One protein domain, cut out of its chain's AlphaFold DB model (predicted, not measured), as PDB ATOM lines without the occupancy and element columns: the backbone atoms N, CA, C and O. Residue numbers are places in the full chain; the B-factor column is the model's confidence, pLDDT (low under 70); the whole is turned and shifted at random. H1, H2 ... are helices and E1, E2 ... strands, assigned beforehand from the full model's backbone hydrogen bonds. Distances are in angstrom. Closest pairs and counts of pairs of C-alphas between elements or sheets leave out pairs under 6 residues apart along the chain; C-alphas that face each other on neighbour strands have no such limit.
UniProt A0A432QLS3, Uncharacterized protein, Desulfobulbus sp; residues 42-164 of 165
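AT A GLANCE: This is residues 42 to 164 of the 165 residues of an uncharacterized protein of Desulfobulbus sp (UniProt A0A432QLS3). Picture a strongly twisted sheet of four strands with the long helix H1 over one face and two short helices, H2 and H3, over the other. The unnamed stretch 131 to 153 wraps round the E2 edge of the sheet, from H3's face toward H1's, pairing briefly with E2 on its way. The printed part has 123 residues, with three named helices and four named strands in the order E1 H1 E2 E3 H2 H3 E4; the sheet's order is E2 - E4 - E1 - E3, all antiparallel. The class is mixed, helices and strands, with 59 residues, under half, in named elements. The whole is compact, with a radius of gyration of the C-alphas of 13.5 A and spans of 38 by 28 by 24 A.

HOW THE PARTS SIT: Start at residues 42 to 43, which pair, parallel, with residues 88 to 89 of E2, residues 87 to 95. Next comes E1, residues 53 to 63, an inner strand that bends by 66 degrees at residue 56. H1, residues 69 to 82, is on the sheet; its Ala 80 and Phe 160 of E4, residues 154 to 163, have their C-alphas 6.3 A apart, the closest of the two elements. E1, H1 and E2 make a split strand-helix-strand unit, two strands running the same way with E4 between them, its crossover right-handed. E2, an edge strand, bends by 55 degrees at residue 92 and is antiparallel to E4; look for N 91 and O 157, 2.8 A apart. E3, residues 103 to 108, is the other edge strand, antiparallel to E1, with N 60 and O 105 at 2.9 A. H2, residues 115 to 118, and H3, residues 126 to 130, are on the face opposite to H1, at heights over the sheet of 9.7 A and 8.3 A. H3 lies over E4, and H2 only just does, with 3 of its 4 C-alphas falling on it. E3, H2, H3 and E4 form a second split unit, with E1 between its strands and a right-handed crossover. E4 is antiparallel to E1, with N 61 and O 156 at 2.9 A. In H1 and H3 every O i to N i+4 pair is within hydrogen-bond range; H2 is too short for one.

IN THESE COORDINATES: Find C-alpha 53 at (-19.744, 14.789, -37.516); from there E1 runs 26.5 A to C-alpha 63. H1 spans 19.9 A, E2 24.1 A and E3 15.9 A. E4 runs 28.0 A and ends at C-alpha 163, (-19.660, 16.320, -33.812).

THE WHOLE: The C-alphas farthest apart, of Ala 151 and Ala 164, are 38.5 A apart. The printed part has no cut, and the link from H3 to E4, 23 residues, is long. Mean pLDDT of the printed part is 95.2, and no printed residue is under 70.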
ATOM      1  N   PRO A  42      -7.365  14.904 -34.467       97.50
ATOM      2  CA  PRO A  42      -6.971  14.817 -35.867       97.50
ATOM      3  C   PRO A  42      -7.456  13.511 -36.510       97.50
ATOM      4  O   PRO A  42      -7.502  12.439 -35.887       97.50
ATOM      5  N   ARG A  43      -7.802  13.606 -37.792       97.19
ATOM      6  CA  ARG A  43      -8.141  12.503 -38.695       97.19
ATOM      7  C   ARG A  43      -7.402  12.693 -40.005       97.19
ATOM      8  O   ARG A  43      -7.305  13.811 -40.489       97.19
ATOM      9  N   PHE A  44      -6.907  11.604 -40.582       95.81
ATOM     10  CA  PHE A  44      -6.129  11.635 -41.832       95.81
ATOM     11  C   PHE A  44      -6.874  10.975 -42.993       95.81
ATOM     12  O   PHE A  44      -6.405  10.985 -44.127       95.81
ATOM     13  N   GLN A  45      -8.030  10.376 -42.704       92.94
ATOM     14  CA  GLN A  45      -8.911   9.756 -43.681       92.94
ATOM     15  C   GLN A  45     -10.365  10.049 -43.303       92.94
ATOM     16  O   GLN A  45     -10.716  10.120 -42.124       92.94
ATOM     17  N   ALA A  46     -11.213  10.265 -44.310       91.88
ATOM     18  CA  ALA A  46     -12.605  10.659 -44.095       91.88
ATOM     19  C   ALA A  46     -13.459   9.536 -43.479       91.88
ATOM     20  O   ALA A  46     -14.434   9.812 -42.788       91.88
ATOM     21  N   ASP A  47     -13.092   8.272 -43.687       91.69
ATOM     22  CA  ASP A  47     -13.761   7.100 -43.109       91.69
ATOM     23  C   ASP A  47     -13.527   6.945 -41.595       91.69
ATOM     24  O   ASP A  47     -14.333   6.317 -40.909       91.69
ATOM     25  N   GLN A  48     -12.485   7.582 -41.054       93.50
ATOM     26  CA  GLN A  48     -12.207   7.667 -39.617       93.50
ATOM     27  C   GLN A  48     -13.088   8.702 -38.889       93.50
ATOM     28  O   GLN A  48     -13.001   8.852 -37.663       93.50
ATOM     29  N   VAL A  49     -13.898   9.465 -39.629       94.38
ATOM     30  CA  VAL A  49     -14.809  10.473 -39.080       94.38
ATOM     31  C   VAL A  49     -16.145   9.812 -38.702       94.38
ATOM     32  O   VAL A  49     -16.734   9.122 -39.535       94.38
ATOM     33  N   PRO A  50     -16.671  10.021 -37.479       93.25
ATOM     34  CA  PRO A  50     -18.000   9.540 -37.097       93.25
ATOM     35  C   PRO A  50     -19.128  10.088 -37.982       93.25
ATOM     36  O   PRO A  50     -19.067  11.212 -38.479       93.25
ATOM     37  N   VAL A  51     -20.208   9.313 -38.127       91.06
ATOM     38  CA  VAL A  51     -21.390   9.702 -38.927       91.06
ATOM     39  C   VAL A  51     -22.092  10.960 -38.405       91.06
ATOM     40  O   VAL A  51     -22.697  11.682 -39.190       91.06
ATOM     41  N   SER A  52     -21.995  11.251 -37.106       91.88
ATOM     42  CA  SER A  52     -22.595  12.443 -36.493       91.88
ATOM     43  C   SER A  52     -21.827  13.734 -36.794       91.88
ATOM     44  O   SER A  52     -22.357  14.829 -36.601       91.88
ATOM     45  N   CYS A  53     -20.593  13.631 -37.295       95.38
ATOM     46  CA  CYS A  53     -19.744  14.789 -37.516       95.38
ATOM     47  C   CYS A  53     -20.065  15.507 -38.825       95.38
ATOM     48  O   CYS A  53     -20.228  14.914 -39.901       95.38
ATOM     49  N   ARG A  54     -20.085  16.832 -38.736       96.06
ATOM     50  CA  ARG A  54     -20.410  17.736 -39.828       96.06
ATOM     51  C   ARG A  54     -19.242  18.650 -40.118       96.06
ATOM     52  O   ARG A  54     -18.672  19.242 -39.207       96.06
ATOM     53  N   VAL A  55     -18.898  18.766 -41.394       95.75
ATOM     54  CA  VAL A  55     -17.884  19.710 -41.856       95.75
ATOM     55  C   VAL A  55     -18.513  21.090 -41.926       95.75
ATOM     56  O   VAL A  55     -19.503  21.265 -42.634       95.75
ATOM     57  N   PHE A  56     -17.926  22.057 -41.228       95.44
ATOM     58  CA  PHE A  56     -18.391  23.447 -41.230       95.44
ATOM     59  C   PHE A  56     -17.353  24.430 -41.779       95.44
ATOM     60  O   PHE A  56     -17.717  25.550 -42.127       95.44
ATOM     61  N   ALA A  57     -16.088  24.014 -41.906       95.38
ATOM     62  CA  ALA A  57     -15.052  24.800 -42.562       95.38
ATOM     63  C   ALA A  57     -14.107  23.909 -43.380       95.38
ATOM     64  O   ALA A  57     -13.664  22.870 -42.903       95.38
ATOM     65  N   HIS A  58     -13.778  24.340 -44.593       95.81
ATOM     66  CA  HIS A  58     -12.654  23.900 -45.414       95.81
ATOM     67  C   HIS A  58     -11.670  25.042 -45.503       95.81
ATOM     68  O   HIS A  58     -12.063  26.192 -45.728       95.81
ATOM     69  N   LEU A  59     -10.399  24.715 -45.360       95.94
ATOM     70  CA  LEU A  59      -9.357  25.710 -45.310       95.94
ATOM     71  C   LEU A  59      -8.030  25.171 -45.835       95.94
ATOM     72  O   LEU A  59      -7.763  23.967 -45.817       95.94
ATOM     73  N   LEU A  60      -7.201  26.107 -46.276       97.19
ATOM     74  CA  LEU A  60      -5.775  25.897 -46.450       97.19
ATOM     75  C   LEU A  60      -5.044  26.544 -45.280       97.19
ATOM     76  O   LEU A  60      -5.344  27.676 -44.899       97.19
ATOM     77  N   VAL A  61      -4.090  25.810 -44.722       98.12
ATOM     78  CA  VAL A  61      -3.208  26.289 -43.660       98.12
ATOM     79  C   VAL A  61      -1.833  26.518 -44.260       98.12
ATOM     80  O   VAL A  61      -1.160  25.562 -44.647       98.12
ATOM     81  N   TRP A  62      -1.427  27.780 -44.337       98.25
ATOM     82  CA  TRP A  62      -0.088  28.183 -44.741       98.25
ATOM     83  C   TRP A  62       0.818  28.163 -43.521       98.25
ATOM     84  O   TRP A  62       0.431  28.616 -42.444       98.25
ATOM     85  N   LEU A  63       2.007  27.597 -43.683       98.38
ATOM     86  CA  LEU A  63       2.965  27.391 -42.607       98.38
ATOM     87  C   LEU A  63       4.332  27.910 -43.047       98.38
ATOM     88  O   LEU A  63       4.746  27.628 -44.178       98.38
ATOM     89  N   PRO A  64       5.060  28.608 -42.160       98.06
ATOM     90  CA  PRO A  64       6.371  29.128 -42.493       98.06
ATOM     91  C   PRO A  64       7.393  28.015 -42.706       98.06
ATOM     92  O   PRO A  64       7.276  26.904 -42.169       98.06
ATOM     93  N   SER A  65       8.445  28.353 -43.442       97.62
ATOM     94  CA  SER A  65       9.661  27.547 -43.503       97.62
ATOM     95  C   SER A  65      10.244  27.298 -42.103       97.62
ATOM     96  O   SER A  65      10.135  28.118 -41.192       97.62
ATOM     97  N   GLY A  66      10.838  26.121 -41.903       97.25
ATOM     98  CA  GLY A  66      11.395  25.708 -40.611       97.25
ATOM     99  C   GLY A  66      10.364  25.184 -39.605       97.25
ATOM    100  O   GLY A  66      10.747  24.820 -38.492       97.25
ATOM    101  N   SER A  67       9.082  25.101 -39.978       97.81
ATOM    102  CA  SER A  67       8.045  24.480 -39.146       97.81
ATOM    103  C   SER A  67       8.366  23.010 -38.841       97.81
ATOM    104  O   SER A  67       8.922  22.290 -39.676       97.81
ATOM    105  N   ASN A  68       7.975  22.541 -37.654       98.31
ATOM    106  CA  ASN A  68       8.013  21.126 -37.288       98.31
ATOM    107  C   ASN A  68       6.614  20.578 -36.981       98.31
ATOM    108  O   ASN A  68       5.666  21.340 -36.786       98.31
ATOM    109  N   GLY A  69       6.479  19.255 -36.924       98.31
ATOM    110  CA  GLY A  69       5.196  18.585 -36.721       98.31
ATOM    111  C   GLY A  69       4.468  18.995 -35.440       98.31
ATOM    112  O   GLY A  69       3.247  19.146 -35.452       98.31
ATOM    113  N   GLN A  70       5.208  19.258 -34.359       98.56
ATOM    114  CA  GLN A  70       4.653  19.772 -33.105       98.56
ATOM    115  C   GLN A  70       4.050  21.177 -33.260       98.56
ATOM    116  O   GLN A  70       2.930  21.423 -32.810       98.56
ATOM    117  N   TYR A  71       4.776  22.096 -33.898       98.56
ATOM    118  CA  TYR A  71       4.298  23.449 -34.169       98.56
ATOM    119  C   TYR A  71       3.051  23.428 -35.056       98.56
ATOM    120  O   TYR A  71       2.070  24.097 -34.732       98.56
ATOM    121  N   ILE A  72       3.079  22.633 -36.132       98.56
ATOM    122  CA  ILE A  72       1.971  22.522 -37.086       98.56
ATOM    123  C   ILE A  72       0.714  22.000 -36.386       98.56
ATOM    124  O   ILE A  72      -0.342  22.623 -36.490       98.56
ATOM    125  N   ALA A  73       0.835  20.899 -35.637       98.56
ATOM    126  CA  ALA A  73      -0.286  20.319 -34.903       98.56
ATOM    127  C   ALA A  73      -0.887  21.328 -33.922       98.56
ATOM    128  O   ALA A  73      -2.086  21.592 -33.969       98.56
ATOM    129  N   ARG A  74      -0.046  21.974 -33.103       98.50
ATOM    130  CA  ARG A  74      -0.502  22.986 -32.146       98.50
ATOM    131  C   ARG A  74      -1.226  24.138 -32.840       98.50
ATOM    132  O   ARG A  74      -2.320  24.491 -32.418       98.50
ATOM    133  N   ALA A  75      -0.647  24.705 -33.898       98.44
ATOM    134  CA  ALA A  75      -1.237  25.844 -34.600       98.44
ATOM    135  C   ALA A  75      -2.621  25.507 -35.180       98.44
ATOM    136  O   ALA A  75      -3.567  26.277 -35.020       98.44
ATOM    137  N   ILE A  76      -2.757  24.340 -35.817       98.56
ATOM    138  CA  ILE A  76      -4.024  23.908 -36.414       98.56
ATOM    139  C   ILE A  76      -5.053  23.556 -35.336       98.56
ATOM    140  O   ILE A  76      -6.214  23.942 -35.462       98.56
ATOM    141  N   GLU A  77      -4.658  22.857 -34.269       98.44
ATOM    142  CA  GLU A  77      -5.562  22.490 -33.172       98.44
ATOM    143  C   GLU A  77      -6.045  23.717 -32.388       98.44
ATOM    144  O   GLU A  77      -7.210  23.776 -32.000       98.44
ATOM    145  N   GLU A  78      -5.187  24.718 -32.175       97.81
ATOM    146  CA  GLU A  78      -5.562  25.981 -31.535       97.81
ATOM    147  C   GLU A  78      -6.582  26.760 -32.367       97.81
ATOM    148  O   GLU A  78      -7.603  27.190 -31.822       97.81
ATOM    149  N   GLU A  79      -6.356  26.885 -33.679       97.50
ATOM    150  CA  GLU A  79      -7.316  27.537 -34.572       97.50
ATOM    151  C   GLU A  79      -8.639  26.763 -34.593       97.50
ATOM    152  O   GLU A  79      -9.693  27.344 -34.330       97.50
ATOM    153  N   ALA A  80      -8.590  25.445 -34.810       97.25
ATOM    154  CA  ALA A  80      -9.761  24.574 -34.854       97.25
ATOM    155  C   ALA A  80     -10.601  24.685 -33.572       97.25
ATOM    156  O   ALA A  80     -11.815  24.899 -33.627       97.25
ATOM    157  N   ARG A  81      -9.944  24.632 -32.409       96.69
ATOM    158  CA  ARG A  81     -10.576  24.805 -31.099       96.69
ATOM    159  C   ARG A  81     -11.242  26.166 -30.966       96.69
ATOM    160  O   ARG A  81     -12.374  26.240 -30.496       96.69
ATOM    161  N   SER A  82     -10.571  27.237 -31.396       95.69
ATOM    162  CA  SER A  82     -11.121  28.596 -31.330       95.69
ATOM    163  C   SER A  82     -12.382  28.772 -32.186       95.69
ATOM    164  O   SER A  82     -13.223  29.608 -31.862       95.69
ATOM    165  N   LYS A  83     -12.541  27.968 -33.250       95.06
ATOM    166  CA  LYS A  83     -13.734  27.948 -34.118       95.06
ATOM    167  C   LYS A  83     -14.809  26.956 -33.672       95.06
ATOM    168  O   LYS A  83     -15.847  26.854 -34.325       95.06
ATOM    169  N   GLY A  84     -14.570  26.235 -32.577       95.31
ATOM    170  CA  GLY A  84     -15.505  25.263 -32.021       95.31
ATOM    171  C   GLY A  84     -15.513  23.912 -32.733       95.31
ATOM    172  O   GLY A  84     -16.538  23.226 -32.724       95.31
ATOM    173  N   ALA A  85     -14.395  23.539 -33.360       96.56
ATOM    174  CA  ALA A  85     -14.197  22.214 -33.932       96.56
ATOM    175  C   ALA A  85     -13.864  21.185 -32.848       96.56
ATOM    176  O   ALA A  85     -13.120  21.466 -31.913       96.56
ATOM    177  N   GLU A  86     -14.350  19.965 -33.009       96.75
ATOM    178  CA  GLU A  86     -14.000  18.817 -32.158       96.75
ATOM    179  C   GLU A  86     -13.075  17.850 -32.895       96.75
ATOM    180  O   GLU A  86     -12.321  17.097 -32.278       96.75
ATOM    181  N   MET A  87     -13.080  17.906 -34.229       97.62
ATOM    182  CA  MET A  87     -12.132  17.185 -35.068       97.62
ATOM    183  C   MET A  87     -11.585  18.073 -36.179       97.62
ATOM    184  O   MET A  87     -12.251  18.996 -36.655       97.62
ATOM    185  N   VAL A  88     -10.379  17.737 -36.628       97.81
ATOM    186  CA  VAL A  88      -9.807  18.239 -37.876       97.81
ATOM    187  C   VAL A  88      -9.547  17.060 -38.800       97.81
ATOM    188  O   VAL A  88      -8.859  16.111 -38.431       97.81
ATOM    189  N   LEU A  89     -10.115  17.099 -40.001       97.81
ATOM    190  CA  LEU A  89      -9.748  16.190 -41.076       97.81
ATOM    191  C   LEU A  89      -8.618  16.840 -41.866       97.81
ATOM    192  O   LEU A  89      -8.774  17.947 -42.373       97.81
ATOM    193  N   LEU A  90      -7.487  16.158 -41.949       97.88
ATOM    194  CA  LEU A  90      -6.285  16.602 -42.633       97.88
ATOM    195  C   LEU A  90      -6.210  15.948 -44.006       97.88
ATOM    196  O   LEU A  90      -6.487  14.758 -44.166       97.88
ATOM    197  N   GLY A  91      -5.867  16.760 -44.996       95.62
ATOM    198  CA  GLY A  91      -5.721  16.358 -46.382       95.62
ATOM    199  C   GLY A  91      -4.275  16.356 -46.836       95.62
ATOM    200  O   GLY A  91      -3.350  16.095 -46.068       95.62
ATOM    201  N   GLY A  92      -4.088  16.637 -48.123       96.50
ATOM    202  CA  GLY A  92      -2.762  16.688 -48.710       96.50
ATOM    203  C   GLY A  92      -1.957  17.897 -48.240       96.50
ATOM    204  O   GLY A  92      -2.497  18.980 -48.006       96.50
ATOM    205  N   THR A  93      -0.638  17.716 -48.179       98.19
ATOM    206  CA  THR A  93       0.322  18.789 -47.903       98.19
ATOM    207  C   THR A  93       1.246  18.984 -49.096       98.19
ATOM    208  O   THR A  93       1.732  18.017 -49.693       98.19
ATOM    209  N   ARG A  94       1.496  20.245 -49.452       98.50
ATOM    210  CA  ARG A  94       2.442  20.640 -50.501       98.50
ATOM    211  C   ARG A  94       3.395  21.714 -50.002       98.50
ATOM    212  O   ARG A  94       3.108  22.391 -49.019       98.50
ATOM    213  N   GLN A  95       4.518  21.871 -50.692       98.31
ATOM    214  CA  GLN A  95       5.369  23.047 -50.542       98.31
ATOM    215  C   GLN A  95       4.603  24.270 -51.045       98.31
ATOM    216  O   GLN A  95       4.102  24.241 -52.167       98.31
ATOM    217  N   ALA A  96       4.508  25.319 -50.239       97.50
ATOM    218  CA  ALA A  96       3.975  26.595 -50.698       97.50
ATOM    219  C   ALA A  96       5.001  27.291 -51.606       97.50
ATOM    220  O   ALA A  96       6.208  27.162 -51.390       97.50
ATOM    221  N   GLU A  97       4.531  28.012 -52.625       93.50
ATOM    222  CA  GLU A  97       5.414  28.790 -53.511       93.50
ATOM    223  C   GLU A  97       6.019  30.010 -52.799       93.50
ATOM    224  O   GLU A  97       7.181  30.342 -53.023       93.50
ATOM    225  N   ASP A  98       5.253  30.604 -51.880       91.94
ATOM    226  CA  ASP A  98       5.648  31.751 -51.065       91.94
ATOM    227  C   ASP A  98       5.578  31.412 -49.571       91.94
ATOM    228  O   ASP A  98       4.672  30.707 -49.118       91.94
ATOM    229  N   ASP A  99       6.485  31.985 -48.776       94.88
ATOM    230  CA  ASP A  99       6.377  31.956 -47.316       94.88
ATOM    231  C   ASP A  99       5.463  33.094 -46.836       94.88
ATOM    232  O   ASP A  99       5.870  34.252 -46.717       94.88
ATOM    233  N   ARG A 100       4.195  32.757 -46.586       93.12
ATOM    234  CA  ARG A 100       3.174  33.688 -46.072       93.12
ATOM    235  C   ARG A 100       3.147  33.753 -44.541       93.12
ATOM    236  O   ARG A 100       2.333  34.475 -43.966       93.12
ATOM    237  N   GLY A 101       4.026  33.012 -43.865       96.31
ATOM    238  CA  GLY A 101       3.896  32.741 -42.441       96.31
ATOM    239  C   GLY A 101       2.670  31.881 -42.122       96.31
ATOM    240  O   GLY A 101       2.111  31.214 -42.990       96.31
ATOM    241  N   LEU A 102       2.260  31.891 -40.849       97.62
ATOM    242  CA  LEU A 102       1.043  31.207 -40.417       97.62
ATOM    243  C   LEU A 102      -0.198  31.979 -40.886       97.62
ATOM    244  O   LEU A 102      -0.484  33.073 -40.383       97.62
ATOM    245  N   GLU A 103      -0.951  31.381 -41.804       96.56
ATOM    246  CA  GLU A 103      -2.205  31.924 -42.334       96.56
ATOM    247  C   GLU A 103      -3.249  30.812 -42.499       96.56
ATOM    248  O   GLU A 103      -2.935  29.707 -42.937       96.56
ATOM    249  N   PHE A 104      -4.507  31.118 -42.181       96.00
ATOM    250  CA  PHE A 104      -5.648  30.229 -42.389       96.00
ATOM    251  C   PHE A 104      -6.576  30.848 -43.438       96.00
ATOM    252  O   PHE A 104      -7.230  31.859 -43.177       96.00
ATOM    253  N   THR A 105      -6.636  30.248 -44.626       94.69
ATOM    254  CA  THR A 105      -7.495  30.708 -45.726       94.69
ATOM    255  C   THR A 105      -8.722  29.810 -45.821       94.69
ATOM    256  O   THR A 105      -8.600  28.617 -46.083       94.69
ATOM    257  N   TYR A 106      -9.912  30.373 -45.620       94.06
ATOM    258  CA  TYR A 106     -11.171  29.628 -45.537       94.06
ATOM    259  C   TYR A 106     -11.965  29.686 -46.848       94.06
ATOM    260  O   TYR A 106     -12.137  30.759 -47.417       94.06
ATOM    261  N   TYR A 107     -12.500  28.546 -47.296       91.75
ATOM    262  CA  TYR A 107     -13.137  28.397 -48.616       91.75
ATOM    263  C   TYR A 107     -14.625  27.999 -48.571       91.75
ATOM    264  O   TYR A 107     -15.258  27.875 -49.618       91.75
ATOM    265  N   GLY A 108     -15.202  27.785 -47.386       88.31
ATOM    266  CA  GLY A 108     -16.594  27.348 -47.204       88.31
ATOM    267  C   GLY A 108     -16.686  26.145 -46.264       88.31
ATOM    268  O   GLY A 108     -15.739  25.920 -45.522       88.31
ATOM    269  N   PRO A 109     -17.763  25.344 -46.297       90.00
ATOM    270  CA  PRO A 109     -19.002  25.565 -47.042       90.00
ATOM    271  C   PRO A 109     -19.834  26.719 -46.454       90.00
ATOM    272  O   PRO A 109     -19.582  27.175 -45.345       90.00
ATOM    273  N   SER A 110     -20.863  27.170 -47.180       87.44
ATOM    274  CA  SER A 110     -21.847  28.130 -46.647       87.44
ATOM    275  C   SER A 110     -22.770  27.517 -45.589       87.44
ATOM    276  O   SER A 110     -23.292  28.228 -44.738       87.44
ATOM    277  N   HIS A 111     -22.963  26.198 -45.644       89.56
ATOM    278  CA  HIS A 111     -23.744  25.421 -44.690       89.56
ATOM    279  C   HIS A 111     -22.986  24.150 -44.338       89.56
ATOM    280  O   HIS A 111     -22.371  23.526 -45.207       89.56
ATOM    281  N   GLU A 112     -23.073  23.740 -43.078       93.38
ATOM    282  CA  GLU A 112     -22.500  22.479 -42.631       93.38
ATOM    283  C   GLU A 112     -23.097  21.274 -43.376       93.38
ATOM    284  O   GLU A 112     -24.253  21.276 -43.812       93.38
ATOM    285  N   TYR A 113     -22.309  20.211 -43.515       93.31
ATOM    286  CA  TYR A 113     -22.775  18.972 -44.127       93.31
ATOM    287  C   TYR A 113     -22.198  17.743 -43.432       93.31
ATOM    288  O   TYR A 113     -21.081  17.773 -42.922       93.31
ATOM    289  N   ILE A 114     -22.951  16.641 -43.442       93.38
ATOM    290  CA  ILE A 114     -22.532  15.355 -42.865       93.38
ATOM    291  C   ILE A 114     -21.290  14.855 -43.599       93.38
ATOM    292  O   ILE A 114     -21.351  14.608 -44.806       93.38
ATOM    293  N   CYS A 115     -20.174  14.703 -42.880       92.69
ATOM    294  CA  CYS A 115     -18.897  14.335 -43.483       92.69
ATOM    295  C   CYS A 115     -19.012  12.987 -44.201       92.69
ATOM    296  O   CYS A 115     -18.845  12.913 -45.412       92.69
ATOM    297  N   ARG A 116     -19.407  11.936 -43.483       88.25
ATOM    298  CA  ARG A 116     -19.436  10.567 -44.015       88.25
ATOM    299  C   ARG A 116     -20.299  10.361 -45.259       88.25
ATOM    300  O   ARG A 116     -19.926   9.550 -46.100       88.25
ATOM    301  N   ASP A 117     -21.397  11.098 -45.386       82.94
ATOM    302  CA  ASP A 117     -22.364  10.887 -46.469       82.94
ATOM    303  C   ASP A 117     -22.131  11.817 -47.660       82.94
ATOM    304  O   ASP A 117     -22.496  11.495 -48.789       82.94
ATOM    305  N   LYS A 118     -21.559  13.000 -47.417       87.06
ATOM    306  CA  LYS A 118     -21.431  14.055 -48.435       87.06
ATOM    307  C   LYS A 118     -19.982  14.440 -48.733       87.06
ATOM    308  O   LYS A 118     -19.752  15.340 -49.545       87.06
ATOM    309  N   TRP A 119     -18.997  13.788 -48.110       89.69
ATOM    310  CA  TRP A 119     -17.587  13.992 -48.429       89.69
ATOM    311  C   TRP A 119     -17.250  13.404 -49.798       89.69
ATOM    312  O   TRP A 119     -17.044  12.206 -49.960       89.69
ATOM    313  N   CYS A 120     -17.147  14.280 -50.792       84.25
ATOM    314  CA  CYS A 120     -16.754  13.945 -52.161       84.25
ATOM    315  C   CYS A 120     -15.287  14.315 -52.456       84.25
ATOM    316  O   CYS A 120     -14.947  14.644 -53.590       84.25
ATOM    317  N   GLY A 121     -14.432  14.321 -51.429       86.81
ATOM    318  CA  GLY A 121     -13.034  14.737 -51.531       86.81
ATOM    319  C   GLY A 121     -12.807  16.242 -51.358       86.81
ATOM    320  O   GLY A 121     -13.719  17.020 -51.058       86.81
ATOM    321  N   TRP A 122     -11.550  16.641 -51.540       90.25
ATOM    322  CA  TRP A 122     -11.091  18.021 -51.408       90.25
ATOM    323  C   TRP A 122     -11.501  18.840 -52.631       90.25
ATOM    324  O   TRP A 122     -10.823  18.808 -53.650       90.25
ATOM    325  N   LYS A 123     -12.626  19.554 -52.536       88.12
ATOM    326  CA  LYS A 123     -13.111  20.465 -53.593       88.12
ATOM    327  C   LYS A 123     -12.870  21.941 -53.278       88.12
ATOM    328  O   LYS A 123     -12.588  22.729 -54.172       88.12
ATOM    329  N   PHE A 124     -12.973  22.316 -52.007       88.69
ATOM    330  CA  PHE A 124     -12.779  23.687 -51.550       88.69
ATOM    331  C   PHE A 124     -11.283  23.995 -51.448       88.69
ATOM    332  O   PHE A 124     -10.533  23.198 -50.889       88.69
ATOM    333  N   GLY A 125     -10.846  25.110 -52.039       89.88
ATOM    334  CA  GLY A 125      -9.428  25.491 -52.093       89.88
ATOM    335  C   GLY A 125      -8.534  24.515 -52.870       89.88
ATOM    336  O   GLY A 125      -7.315  24.651 -52.845       89.88
ATOM    337  N   TYR A 126      -9.106  23.518 -53.558       93.06
ATOM    338  CA  TYR A 126      -8.318  22.489 -54.237       93.06
ATOM    339  C   TYR A 126      -7.476  23.065 -55.365       93.06
ATOM    340  O   TYR A 126      -6.320  22.686 -55.490       93.06
ATOM    341  N   GLN A 127      -8.036  23.973 -56.167       93.44
ATOM    342  CA  GLN A 127      -7.303  24.599 -57.261       93.44
ATOM    343  C   GLN A 127      -6.059  25.318 -56.727       93.44
ATOM    344  O   GLN A 127      -4.951  24.970 -57.131       93.44
ATOM    345  N   ASP A 128      -6.241  26.203 -55.746       94.06
ATOM    346  CA  ASP A 128      -5.168  26.961 -55.100       94.06
ATOM    347  C   ASP A 128      -4.095  26.042 -54.517       94.06
ATOM    348  O   ASP A 128      -2.908  26.270 -54.731       94.06
ATOM    349  N   TRP A 129      -4.503  24.962 -53.844       96.25
ATOM    350  CA  TRP A 129      -3.590  23.965 -53.292       96.25
ATOM    351  C   TRP A 129      -2.881  23.137 -54.376       96.25
ATOM    352  O   TRP A 129      -1.686  22.873 -54.279       96.25
ATOM    353  N   SER A 130      -3.584  22.736 -55.433       95.94
ATOM    354  CA  SER A 130      -3.055  21.876 -56.503       95.94
ATOM    355  C   SER A 130      -2.020  22.576 -57.382       95.94
ATOM    356  O   SER A 130      -1.204  21.903 -58.015       95.94
ATOM    357  N   GLN A 131      -2.051  23.908 -57.399       95.62
ATOM    358  CA  GLN A 131      -1.086  24.759 -58.087       95.62
ATOM    359  C   GLN A 131       0.188  24.991 -57.267       95.62
ATOM    360  O   GLN A 131       1.164  25.476 -57.818       95.62
ATOM    361  N   GLN A 132       0.207  24.611 -55.985       97.19
ATOM    362  CA  GLN A 132       1.401  24.724 -55.147       97.19
ATOM    363  C   GLN A 132       2.470  23.710 -55.563       97.19
ATOM    364  O   GLN A 132       2.228  22.821 -56.387       97.19
ATOM    365  N   GLY A 133       3.647  23.816 -54.952       96.62
ATOM    366  CA  GLY A 133       4.823  23.022 -55.276       96.62
ATOM    367  C   GLY A 133       4.695  21.523 -54.981       96.62
ATOM    368  O   GLY A 133       3.628  20.903 -55.011       96.62
ATOM    369  N   LYS A 134       5.845  20.895 -54.723       97.38
ATOM    370  CA  LYS A 134       5.936  19.438 -54.584       97.38
ATOM    371  C   LYS A 134       5.092  18.926 -53.419       97.38
ATOM    372  O   LYS A 134       4.921  19.601 -52.406       97.38
ATOM    373  N   TRP A 135       4.630  17.688 -53.552       97.38
ATOM    374  CA  TRP A 135       4.043  16.937 -52.450       97.38
ATOM    375  C   TRP A 135       5.016  16.808 -51.280       97.38
ATOM    376  O   TRP A 135       6.211  16.577 -51.476       97.38
ATOM    377  N   VAL A 136       4.480  16.922 -50.068       97.62
ATOM    378  CA  VAL A 136       5.219  16.745 -48.819       97.62
ATOM    379  C   VAL A 136       4.531  15.662 -47.999       97.62
ATOM    380  O   VAL A 136       3.314  15.693 -47.820       97.62
ATOM    381  N   SER A 137       5.316  14.704 -47.499       95.25
ATOM    382  CA  SER A 137       4.820  13.703 -46.553       95.25
ATOM    383  C   SER A 137       4.585  14.373 -45.205       95.25
ATOM    384  O   SER A 137       5.528  14.638 -44.464       95.25
ATOM    385  N   PHE A 138       3.327  14.687 -44.924       96.31
ATOM    386  CA  PHE A 138       2.867  15.144 -43.622       96.31
ATOM    387  C   PHE A 138       1.514  14.497 -43.344       96.31
ATOM    388  O   PHE A 138       0.522  14.791 -44.012       96.31
ATOM    389  N   GLY A 139       1.498  13.572 -42.393       94.56
ATOM    390  CA  GLY A 139       0.325  12.817 -41.994       94.56
ATOM    391  C   GLY A 139       0.457  12.328 -40.557       94.56
ATOM    392  O   GLY A 139       0.975  13.032 -39.694       94.56
ATOM    393  N   PHE A 140      -0.028  11.115 -40.293       96.00
ATOM    394  CA  PHE A 140      -0.119  10.561 -38.941       96.00
ATOM    395  C   PHE A 140       1.223  10.518 -38.188       96.00
ATOM    396  O   PHE A 140       1.254  10.817 -37.000       96.00
ATOM    397  N   ASN A 141       2.322  10.174 -38.864       97.56
ATOM    398  CA  ASN A 141       3.633  10.011 -38.221       97.56
ATOM    399  C   ASN A 141       4.336  11.349 -37.940       97.56
ATOM    400  O   ASN A 141       5.175  11.446 -37.042       97.56
ATOM    401  N   GLU A 142       4.028  12.371 -38.735       98.19
ATOM    402  CA  GLU A 142       4.598  13.705 -38.602       98.19
ATOM    403  C   GLU A 142       3.767  14.588 -37.665       98.19
ATOM    404  O   GLU A 142       4.307  15.506 -37.052       98.19
ATOM    405  N   TRP A 143       2.469  14.318 -37.517       98.06
ATOM    406  CA  TRP A 143       1.584  15.106 -36.663       98.06
ATOM    407  C   TRP A 143       2.031  15.090 -35.200       98.06
ATOM    408  O   TRP A 143       2.096  14.039 -34.565       98.06
ATOM    409  N   GLY A 144       2.332  16.266 -34.647       97.69
ATOM    410  CA  GLY A 144       2.781  16.401 -33.261       97.69
ATOM    411  C   GLY A 144       4.244  16.005 -33.021       97.69
ATOM    412  O   GLY A 144       4.746  16.208 -31.918       97.69
ATOM    413  N   ASN A 145       4.943  15.485 -34.033       98.12
ATOM    414  CA  ASN A 145       6.328  15.032 -33.932       98.12
ATOM    415  C   ASN A 145       7.303  16.209 -34.112       98.12
ATOM    416  O   ASN A 145       7.339  16.854 -35.160       98.12
ATOM    417  N   ASP A 146       8.115  16.507 -33.100       97.25
ATOM    418  CA  ASP A 146       9.064  17.629 -33.101       97.25
ATOM    419  C   ASP A 146      10.306  17.389 -33.985       97.25
ATOM    420  O   ASP A 146      10.930  18.349 -34.460       97.25
ATOM    421  N   ALA A 147      10.631  16.119 -34.249       97.88
ATOM    422  CA  ALA A 147      11.704  15.696 -35.141       97.88
ATOM    423  C   ALA A 147      11.314  15.785 -36.628       97.88
ATOM    424  O   ALA A 147      12.193  15.892 -37.486       97.88
ATOM    425  N   ALA A 148      10.015  15.792 -36.948       97.75
ATOM    426  CA  ALA A 148       9.525  15.995 -38.309       97.75
ATOM    427  C   ALA A 148       9.633  17.481 -38.687       97.75
ATOM    428  O   ALA A 148       8.769  18.279 -38.327       97.75
ATOM    429  N   ARG A 149      10.712  17.867 -39.376       97.81
ATOM    430  CA  ARG A 149      11.019  19.261 -39.749       97.81
ATOM    431  C   ARG A 149      10.871  19.501 -41.245       97.81
ATOM    432  O   ARG A 149      11.310  18.688 -42.055       97.81
ATOM    433  N   PHE A 150      10.349  20.670 -41.597       97.81
ATOM    434  CA  PHE A 150      10.087  21.065 -42.976       97.81
ATOM    435  C   PHE A 150      10.868  22.335 -43.315       97.81
ATOM    436  O   PHE A 150      10.608  23.408 -42.777       97.81
ATOM    437  N   ALA A 151      11.859  22.211 -44.199       97.12
ATOM    438  CA  ALA A 151      12.738  23.325 -44.566       97.12
ATOM    439  C   ALA A 151      12.062  24.360 -45.482       97.12
ATOM    440  O   ALA A 151      12.489  25.507 -45.540       97.12
ATOM    441  N   THR A 152      11.014  23.959 -46.197       97.94
ATOM    442  CA  THR A 152      10.234  24.814 -47.099       97.94
ATOM    443  C   THR A 152       8.917  25.221 -46.443       97.94
ATOM    444  O   THR A 152       8.408  24.446 -45.627       97.94
ATOM    445  N   PRO A 153       8.326  26.373 -46.812       98.31
ATOM    446  CA  PRO A 153       6.974  26.698 -46.378       98.31
ATOM    447  C   PRO A 153       5.987  25.650 -46.909       98.31
ATOM    448  O   PRO A 153       6.229  25.017 -47.943       98.31
ATOM    449  N   LEU A 154       4.892  25.434 -46.182       98.56
ATOM    450  CA  LEU A 154       3.903  24.401 -46.496       98.56
ATOM    451  C   LEU A 154       2.509  24.991 -46.657       98.56
ATOM    452  O   LEU A 154       2.178  26.022 -46.075       98.56
ATOM    453  N   VAL A 155       1.676  24.261 -47.388       98.31
ATOM    454  CA  VAL A 155       0.232  24.457 -47.460       98.31
ATOM    455  C   VAL A 155      -0.474  23.126 -47.196       98.31
ATOM    456  O   VAL A 155      -0.291  22.140 -47.918       98.31
ATOM    457  N   VAL A 156      -1.263  23.084 -46.126       98.38
ATOM    458  CA  VAL A 156      -1.973  21.885 -45.660       98.38
ATOM    459  C   VAL A 156      -3.460  22.056 -45.923       98.38
ATOM    460  O   VAL A 156      -4.048  23.069 -45.546       98.38
ATOM    461  N   GLN A 157      -4.089  21.060 -46.542       97.81
ATOM    462  CA  GLN A 157      -5.547  20.988 -46.588       97.81
ATOM    463  C   GLN A 157      -6.087  20.563 -45.228       97.81
ATOM    464  O   GLN A 157      -5.650  19.557 -44.668       97.81
ATOM    465  N   ALA A 158      -7.072  21.293 -44.721       98.06
ATOM    466  CA  ALA A 158      -7.778  20.918 -43.512       98.06
ATOM    467  C   ALA A 158      -9.281  21.159 -43.664       98.06
ATOM    468  O   ALA A 158      -9.733  22.012 -44.432       98.06
ATOM    469  N   ALA A 159     -10.061  20.396 -42.910       97.38
ATOM    470  CA  ALA A 159     -11.471  20.647 -42.699       97.38
ATOM    471  C   ALA A 159     -11.781  20.563 -41.206       97.38
ATOM    472  O   ALA A 159     -11.351  19.628 -40.532       97.38
ATOM    473  N   PHE A 160     -12.525  21.535 -40.690       97.31
ATOM    474  CA  PHE A 160     -12.992  21.534 -39.310       97.31
ATOM    475  C   PHE A 160     -14.363  20.888 -39.220       97.31
ATOM    476  O   PHE A 160     -15.258  21.153 -40.034       97.31
ATOM    477  N   LEU A 161     -14.507  20.033 -38.211       97.06
ATOM    478  CA  LEU A 161     -15.714  19.271 -37.976       97.06
ATOM    479  C   LEU A 161     -16.229  19.505 -36.568       97.06
ATOM    480  O   LEU A 161     -15.463  19.541 -35.603       97.06
ATOM    481  N   ARG A 162     -17.548  19.609 -36.477       95.56
ATOM    482  CA  ARG A 162     -18.294  19.576 -35.225       95.56
ATOM    483  C   ARG A 162     -19.057  18.265 -35.163       95.56
ATOM    484  O   ARG A 162     -19.639  17.853 -36.167       95.56
ATOM    485  N   CYS A 163     -19.040  17.611 -34.020       92.44
ATOM    486  CA  CYS A 163     -19.660  16.320 -33.812       92.44
ATOM    487  C   CYS A 163     -20.746  16.511 -32.760       92.44
ATOM    488  O   CYS A 163     -20.460  16.709 -31.590       92.44
ATOM    489  N   ALA A 164     -22.005  16.517 -33.193       75.69
ATOM    490  CA  ALA A 164     -23.086  16.426 -32.224       75.69
ATOM    491  C   ALA A 164     -23.026  15.035 -31.575       75.69
ATOM    492  O   ALA A 164     -22.848  14.040 -32.289       75.69
TER     493      ALA A 164